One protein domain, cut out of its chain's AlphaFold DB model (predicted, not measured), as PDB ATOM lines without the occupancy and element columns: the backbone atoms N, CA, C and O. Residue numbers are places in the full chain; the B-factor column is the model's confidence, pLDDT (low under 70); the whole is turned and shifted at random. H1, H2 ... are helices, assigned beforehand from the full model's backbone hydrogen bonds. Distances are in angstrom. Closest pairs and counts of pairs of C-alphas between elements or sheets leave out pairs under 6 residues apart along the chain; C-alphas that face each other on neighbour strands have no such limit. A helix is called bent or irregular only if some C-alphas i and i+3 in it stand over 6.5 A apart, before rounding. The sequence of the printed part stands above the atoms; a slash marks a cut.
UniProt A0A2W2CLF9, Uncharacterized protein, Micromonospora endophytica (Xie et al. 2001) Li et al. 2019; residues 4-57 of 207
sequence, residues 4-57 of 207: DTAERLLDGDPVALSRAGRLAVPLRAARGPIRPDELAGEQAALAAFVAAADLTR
ATOM      1  N   ASP A   4     -54.138 447.870 -53.706       95.25
ATOM      2  CA  ASP A   4     -54.469 448.911 -54.687       95.25
ATOM      3  C   ASP A   4     -55.950 449.303 -54.630       95.25
ATOM      4  O   ASP A   4     -56.331 450.452 -54.847       95.25
ATOM      5  N   THR A   5     -56.827 448.354 -54.313       91.44
ATOM      6  CA  THR A   5     -58.241 448.625 -54.050       91.44
ATOM      7  C   THR A   5     -58.448 449.385 -52.739       91.44
ATOM      8  O   THR A   5     -59.349 450.219 -52.676       91.44
ATOM      9  N   ALA A   6     -57.621 449.155 -51.716       91.31
ATOM     10  CA  ALA A   6     -57.628 449.949 -50.485       91.31
ATOM     11  C   ALA A   6     -57.210 451.395 -50.728       91.31
ATOM     12  O   ALA A   6     -57.957 452.297 -50.356       91.31
ATOM     13  N   GLU A   7     -56.095 451.608 -51.424       93.44
ATOM     14  CA  GLU A   7     -55.613 452.953 -51.752       93.44
ATOM     15  C   GLU A   7     -56.659 453.707 -52.586       93.44
ATOM     16  O   GLU A   7     -57.059 454.811 -52.231       93.44
ATOM     17  N   ARG A   8     -57.254 453.058 -53.600       92.31
ATOM     18  CA  ARG A   8     -58.345 453.658 -54.393       92.31
ATOM     19  C   ARG A   8     -59.570 454.039 -53.561       92.31
ATOM     20  O   ARG A   8     -60.234 455.019 -53.883       92.31
ATOM     21  N   LEU A   9     -59.902 453.296 -52.505       92.56
ATOM     22  CA  LEU A   9     -60.998 453.665 -51.602       92.56
ATOM     23  C   LEU A   9     -60.648 454.853 -50.700       92.56
ATOM     24  O   LEU A   9     -61.528 455.672 -50.431       92.56
ATOM     25  N   LEU A  10     -59.394 454.958 -50.254       91.00
ATOM     26  CA  LEU A  10     -58.898 456.069 -49.433       91.00
ATOM     27  C   LEU A  10     -58.750 457.359 -50.251       91.00
ATOM     28  O   LEU A  10     -59.182 458.425 -49.813       91.00
ATOM     29  N   ASP A  11     -58.294 457.242 -51.498       91.50
ATOM     30  CA  ASP A  11     -58.344 458.294 -52.521       91.50
ATOM     31  C   ASP A  11     -59.775 458.550 -53.024       91.50
ATOM     32  O   ASP A  11     -60.032 459.470 -53.807       91.50
ATOM     33  N   GLY A  12     -60.722 457.735 -52.545       90.50
ATOM     34  CA  GLY A  12     -62.141 457.677 -52.865       90.50
ATOM     35  C   GLY A  12     -62.457 457.849 -54.339       90.50
ATOM     36  O   GLY A  12     -63.310 458.657 -54.721       90.50
ATOM     37  N   ASP A  13     -61.790 457.015 -55.128       94.25
ATOM     38  CA  ASP A  13     -62.199 456.629 -56.462       94.25
ATOM     39  C   ASP A  13     -63.700 456.270 -56.453       94.25
ATOM     40  O   ASP A  13     -64.147 455.439 -55.648       94.25
ATOM     41  N   PRO A  14     -64.516 456.899 -57.318       88.88
ATOM     42  CA  PRO A  14     -65.965 456.738 -57.281       88.88
ATOM     43  C   PRO A  14     -66.388 455.301 -57.591       88.88
ATOM     44  O   PRO A  14     -67.372 454.817 -57.035       88.88
ATOM     45  N   VAL A  15     -65.630 454.601 -58.436       91.81
ATOM     46  CA  VAL A  15     -65.925 453.228 -58.848       91.81
ATOM     47  C   VAL A  15     -65.615 452.247 -57.713       91.81
ATOM     48  O   VAL A  15     -66.405 451.338 -57.451       91.81
ATOM     49  N   ALA A  16     -64.509 452.439 -56.997       92.00
ATOM     50  CA  ALA A  16     -64.182 451.682 -55.798       92.00
ATOM     51  C   ALA A  16     -65.225 451.933 -54.696       92.00
ATOM     52  O   ALA A  16     -65.772 450.974 -54.148       92.00
ATOM     53  N   LEU A  17     -65.580 453.195 -54.425       90.56
ATOM     54  CA  LEU A  17     -66.574 453.549 -53.405       90.56
ATOM     55  C   LEU A  17     -67.951 452.942 -53.695       90.56
ATOM     56  O   LEU A  17     -68.582 452.417 -52.780       90.56
ATOM     57  N   SER A  18     -68.403 452.931 -54.952       88.81
ATOM     58  CA  SER A  18     -69.655 452.263 -55.336       88.81
ATOM     59  C   SER A  18     -69.647 450.761 -55.032       88.81
ATOM     60  O   SER A  18     -70.692 450.202 -54.700       88.81
ATOM     61  N   ARG A  19     -68.481 450.103 -55.091       90.94
ATOM     62  CA  ARG A  19     -68.324 448.684 -54.725       90.94
ATOM     63  C   ARG A  19     -68.178 448.456 -53.218       90.94
ATOM     64  O   ARG A  19     -68.435 447.350 -52.755       90.94
ATOM     65  N   ALA A  20     -67.812 449.481 -52.448       90.00
ATOM     66  CA  ALA A  20     -67.639 449.396 -50.995       90.00
ATOM     67  C   ALA A  20     -68.966 449.287 -50.215       90.00
ATOM     68  O   ALA A  20     -68.961 449.046 -49.004       90.00
ATOM     69  N   GLY A  21     -70.111 449.462 -50.886       89.50
ATOM     70  CA  GLY A  21     -71.438 449.263 -50.310       89.50
ATOM     71  C   GLY A  21     -71.655 450.104 -49.050       89.50
ATOM     72  O   GLY A  21     -71.624 451.332 -49.095       89.50
ATOM     73  N   ARG A  22     -71.843 449.441 -47.900       90.88
ATOM     74  CA  ARG A  22     -72.093 450.101 -46.603       90.88
ATOM     75  C   ARG A  22     -70.952 451.011 -46.137       90.88
ATOM     76  O   ARG A  22     -71.197 451.918 -45.352       90.88
ATOM     77  N   LEU A  23     -69.730 450.794 -46.626       90.06
ATOM     78  CA  LEU A  23     -68.565 451.606 -46.271       90.06
ATOM     79  C   LEU A  23     -68.460 452.895 -47.099       90.06
ATOM     80  O   LEU A  23     -67.729 453.803 -46.719       90.06
ATOM     81  N   ALA A  24     -69.210 453.019 -48.198       91.19
ATOM     82  CA  ALA A  24     -69.115 454.171 -49.092       91.19
ATOM     83  C   ALA A  24     -69.494 455.494 -48.403       91.19
ATOM     84  O   ALA A  24     -68.857 456.520 -48.625       91.19
ATOM     85  N   VAL A  25     -70.523 455.462 -47.550       91.38
ATOM     86  CA  VAL A  25     -71.005 456.630 -46.796       91.38
ATOM     87  C   VAL A  25     -69.987 457.093 -45.745       91.38
ATOM     88  O   VAL A  25     -69.599 458.259 -45.806       91.38
ATOM     89  N   PRO A  26     -69.499 456.237 -44.823       91.56
ATOM     90  CA  PRO A  26     -68.502 456.664 -43.843       91.56
ATOM     91  C   PRO A  26     -67.164 457.053 -44.484       91.56
ATOM     92  O   PRO A  26     -66.570 458.035 -44.053       91.56
ATOM     93  N   LEU A  27     -66.712 456.374 -45.548       92.25
ATOM     94  CA  LEU A  27     -65.488 456.771 -46.259       92.25
ATOM     95  C   LEU A  27     -65.633 458.142 -46.926       92.25
ATOM     96  O   LEU A  27     -64.734 458.970 -46.845       92.25
ATOM     97  N   ARG A  28     -66.784 458.428 -47.545       87.19
ATOM     98  CA  ARG A  28     -67.047 459.755 -48.117       87.19
ATOM     99  C   ARG A  28     -67.150 460.836 -47.037       87.19
ATOM    100  O   ARG A  28     -66.706 461.952 -47.281       87.19
ATOM    101  N   ALA A  29     -67.707 460.514 -45.868       88.50
ATOM    102  CA  ALA A  29     -67.773 461.435 -44.735       88.50
ATOM    103  C   ALA A  29     -66.382 461.744 -44.161       88.50
ATOM    104  O   ALA A  29     -66.069 462.908 -43.936       88.50
ATOM    105  N   ALA A  30     -65.530 460.728 -44.000       89.62
ATOM    106  CA  ALA A  30     -64.153 460.890 -43.531       89.62
ATOM    107  C   ALA A  30     -63.283 461.718 -44.494       89.62
ATOM    108  O   ALA A  30     -62.356 462.393 -44.066       89.62
ATOM    109  N   ARG A  31     -63.603 461.691 -45.792       87.12
ATOM    110  CA  ARG A  31     -62.961 462.507 -46.837       87.12
ATOM    111  C   ARG A  31     -63.628 463.870 -47.048       87.12
ATOM    112  O   ARG A  31     -63.378 464.525 -48.060       87.12
ATOM    113  N   GLY A  32     -64.539 464.264 -46.159       84.00
ATOM    114  CA  GLY A  32     -65.193 465.562 -46.223       84.00
ATOM    115  C   GLY A  32     -64.179 466.712 -46.172       84.00
ATOM    116  O   GLY A  32     -63.062 466.536 -45.690       84.00
ATOM    117  N   PRO A  33     -64.545 467.899 -46.682       82.81
ATOM    118  CA  PRO A  33     -63.695 469.072 -46.547       82.81
ATOM    119  C   PRO A  33     -63.486 469.392 -45.064       82.81
ATOM    120  O   PRO A  33     -64.459 469.407 -44.303       82.81
ATOM    121  N   ILE A  34     -62.236 469.679 -44.696       83.25
ATOM    122  CA  ILE A  34     -61.866 470.139 -43.353       83.25
ATOM    123  C   ILE A  34     -62.692 471.381 -43.020       83.25
ATOM    124  O   ILE A  34     -62.800 472.311 -43.832       83.25
ATOM    125  N   ARG A  35     -63.308 471.391 -41.840       83.62
ATOM    126  CA  ARG A  35     -64.096 472.535 -41.377       83.62
ATOM    127  C   ARG A  35     -63.172 473.588 -40.756       83.62
ATOM    128  O   ARG A  35     -62.178 473.243 -40.128       83.62
ATOM    129  N   PRO A  36     -63.451 474.890 -40.926       79.50
ATOM    130  CA  PRO A  36     -62.563 475.948 -40.434       79.50
ATOM    131  C   PRO A  36     -62.403 475.943 -38.904       79.50
ATOM    132  O   PRO A  36     -61.377 476.380 -38.394       79.50
ATOM    133  N   ASP A  37     -63.390 475.428 -38.172       82.19
ATOM    134  CA  ASP A  37     -63.335 475.205 -36.728       82.19
ATOM    135  C   ASP A  37     -62.436 474.023 -36.329       82.19
ATOM    136  O   ASP A  37     -61.808 474.083 -35.274       82.19
ATOM    137  N   GLU A  38     -62.271 473.009 -37.186       81.31
ATOM    138  CA  GLU A  38     -61.305 471.913 -36.973       81.31
ATOM    139  C   GLU A  38     -59.851 472.414 -37.054       81.31
ATOM    140  O   GLU A  38     -58.953 471.848 -36.435       81.31
ATOM    141  N   LEU A  39     -59.626 473.526 -37.762       84.19
ATOM    142  CA  LEU A  39     -58.320 474.181 -37.900       84.19
ATOM    143  C   LEU A  39     -58.026 475.187 -36.778       84.19
ATOM    144  O   LEU A  39     -56.907 475.698 -36.695       84.19
ATOM    145  N   ALA A  40     -58.993 475.477 -35.898       82.56
ATOM    146  CA  ALA A  40     -58.897 476.564 -34.918       82.56
ATOM    147  C   ALA A  40     -57.759 476.396 -33.885       82.56
ATOM    148  O   ALA A  40     -57.440 477.342 -33.167       82.56
ATOM    149  N   GLY A  41     -57.111 475.228 -33.826       80.81
ATOM    150  CA  GLY A  41     -55.960 474.955 -32.960       80.81
ATOM    151  C   GLY A  41     -54.681 474.524 -33.679       80.81
ATOM    152  O   GLY A  41     -53.665 474.351 -33.011       80.81
ATOM    153  N   GLU A  42     -54.686 474.358 -35.006       92.06
ATOM    154  CA  GLU A  42     -53.552 473.763 -35.732       92.06
ATOM    155  C   GLU A  42     -52.280 474.601 -35.579       92.06
ATOM    156  O   GLU A  42     -51.232 474.094 -35.186       92.06
ATOM    157  N   GLN A  43     -52.382 475.907 -35.823       83.25
ATOM    158  CA  GLN A  43     -51.236 476.810 -35.720       83.25
ATOM    159  C   GLN A  43     -50.693 476.881 -34.289       83.25
ATOM    160  O   GLN A  43     -49.480 476.929 -34.092       83.25
ATOM    161  N   ALA A  44     -51.571 476.823 -33.284       85.00
ATOM    162  CA  ALA A  44     -51.164 476.789 -31.883       85.00
ATOM    163  C   ALA A  44     -50.451 475.472 -31.528       85.00
ATOM    164  O   ALA A  44     -49.429 475.491 -30.842       85.00
ATOM    165  N   ALA A  45     -50.944 474.339 -32.035       88.75
ATOM    166  CA  ALA A  45     -50.330 473.029 -31.837       88.75
ATOM    167  C   ALA A  45     -48.959 472.922 -32.528       88.75
ATOM    168  O   ALA A  45     -47.992 472.471 -31.912       88.75
ATOM    169  N   LEU A  46     -48.844 473.396 -33.773       93.88
ATOM    170  CA  LEU A  46     -47.574 473.443 -34.505       93.88
ATOM    171  C   LEU A  46     -46.563 474.357 -33.809       93.88
ATOM    172  O   LEU A  46     -45.409 473.970 -33.632       93.88
ATOM    173  N   ALA A  47     -46.995 475.535 -33.354       90.88
ATOM    174  CA  ALA A  47     -46.138 476.449 -32.606       90.88
ATOM    175  C   ALA A  47     -45.629 475.819 -31.299       90.88
ATOM    176  O   ALA A  47     -44.444 475.929 -30.991       90.88
ATOM    177  N   ALA A  48     -46.491 475.114 -30.561       90.25
ATOM    178  CA  ALA A  48     -46.099 474.416 -29.339       90.25
ATOM    179  C   ALA A  48     -45.076 473.301 -29.609       90.25
ATOM    180  O   ALA A  48     -44.099 473.171 -28.870       90.25
ATOM    181  N   PHE A  49     -45.255 472.529 -30.686       88.25
ATOM    182  CA  PHE A  49     -44.320 471.468 -31.056       88.25
ATOM    183  C   PHE A  49     -42.957 472.018 -31.489       88.25
ATOM    184  O   PHE A  49     -41.923 471.522 -31.049       88.25
ATOM    185  N   VAL A  50     -42.941 473.072 -32.311       92.44
ATOM    186  CA  VAL A  50     -41.699 473.741 -32.728       92.44
ATOM    187  C   VAL A  50     -40.972 474.329 -31.517       92.44
ATOM    188  O   VAL A  50     -39.776 474.098 -31.357       92.44
ATOM    189  N   ALA A  51     -41.697 475.000 -30.617       88.69
ATOM    190  CA  ALA A  51     -41.122 475.523 -29.382       88.69
ATOM    191  C   ALA A  51     -40.523 474.407 -28.509       88.69
ATOM    192  O   ALA A  51     -39.418 474.555 -27.990       88.69
ATOM    193  N   ALA A  52     -41.204 473.265 -28.382       85.62
ATOM    194  CA  ALA A  52     -40.672 472.109 -27.665       85.62
ATOM    195  C   ALA A  52     -39.420 471.528 -28.347       85.62
ATOM    196  O   ALA A  52     -38.445 471.198 -27.669       85.62
ATOM    197  N   ALA A  53     -39.403 471.447 -29.679       87.12
ATOM    198  CA  ALA A  53     -38.256 470.960 -30.440       87.12
ATOM    199  C   ALA A  53     -37.020 471.862 -30.267       87.12
ATOM    200  O   ALA A  53     -35.913 471.348 -30.090       87.12
ATOM    201  N   ASP A  54     -37.191 473.185 -30.228       82.38
ATOM    202  CA  ASP A  54     -36.091 474.124 -29.986       82.38
ATOM    203  C   ASP A  54     -35.466 473.948 -28.594       82.38
ATOM    204  O   ASP A  54     -34.244 474.024 -28.455       82.38
ATOM    205  N   LEU A  55     -36.263 473.606 -27.577       74.88
ATOM    206  CA  LEU A  55     -35.757 473.301 -26.232       74.88
ATOM    207  C   LEU A  55     -34.926 472.007 -26.185       74.88
ATOM    208  O   LEU A  55     -34.028 471.876 -25.352       74.88
ATOM    209  N   THR A  56     -35.188 471.054 -27.086       69.50
ATOM    210  CA  THR A  56     -34.407 469.805 -27.192       69.50
ATOM    211  C   THR A  56     -33.112 469.967 -27.984       69.50
ATOM    212  O   THR A  56     -32.176 469.173 -27.825       69.50
ATOM    213  N   ARG A  57     -33.005 471.016 -28.809       68.38
ATOM    214  CA  ARG A  57     -31.766 471.350 -29.503       68.38
ATOM    215  C   ARG A  57     -30.802 471.952 -28.483       68.38
ATOM    216  O   ARG A  57     -30.780 473.158 -28.260       68.38
TER     217      ARG A  57
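What this domain is: This is residues 4 to 57 of the 207 residues of an uncharacterized protein of Micromonospora endophytica (Xie et al. 2001) Li et al. 2019 (UniProt A0A2W2CLF9). Three short helices, H1, H2 and H3, make a small head, and residues 32 to 57 stick out from it as a long arm that ends in the lone helix H4. The printed part has 54 residues with four named helices, in the order H1, H2, H3, H4, and no named strand; the class is all helix. The whole is extended, with a radius of gyration of the C-alphas of 17.6 A, and its flat outline spans 50 by 26 by 14 A.

How they stand to each other: Start with H1, residues 4 to 10, which touches H2, residues 14 to 19; their closest C-alphas, those of Leu 9 and Ala 16, are 5.6 A apart. Their lines are about perpendicular, at 74 degrees. Next, H2 and H3, residues 21 to 30, touch only at the corner by their link, with the closest C-alphas, those of Leu 17 and Ala 24, 5.0 A apart. They run opposite ways at a steep tilt of 42 degrees. H1 and H3 are close but not clearly touching: their closest C-alphas, those of Leu 10 and Leu 27, are 7.3 A apart. H4, residues 42 to 56, is apart from H1, H2 and H3. In H1, H2 and H4 every O i to N i+4 pair is within hydrogen-bond range; in H3 it is 4 of 6.

Where its parts are: Find C-alpha 4 at (-54.469, 448.911, -54.687), where H1 begins; it runs 9.9 A, and H2 runs 8.8 A. H3 runs 15.3 A and is irregular, but only just: C-alphas 22 and 25 are 6.6 A apart. From C-alpha 42 at (-53.552, 473.763, -35.732), H4 runs 21.3 A to C-alpha 56 at (-34.407, 469.805, -27.192).

The domain as a whole: Look at Gly 21 and Arg 57 for the two C-alphas farthest apart, 49.9 A. The printed part has no cut. The link from H3 to H4, 11 residues, is long; the other two are tight. The mean pLDDT of the printed part is 87.6, and residues 56 to 57 are under 70.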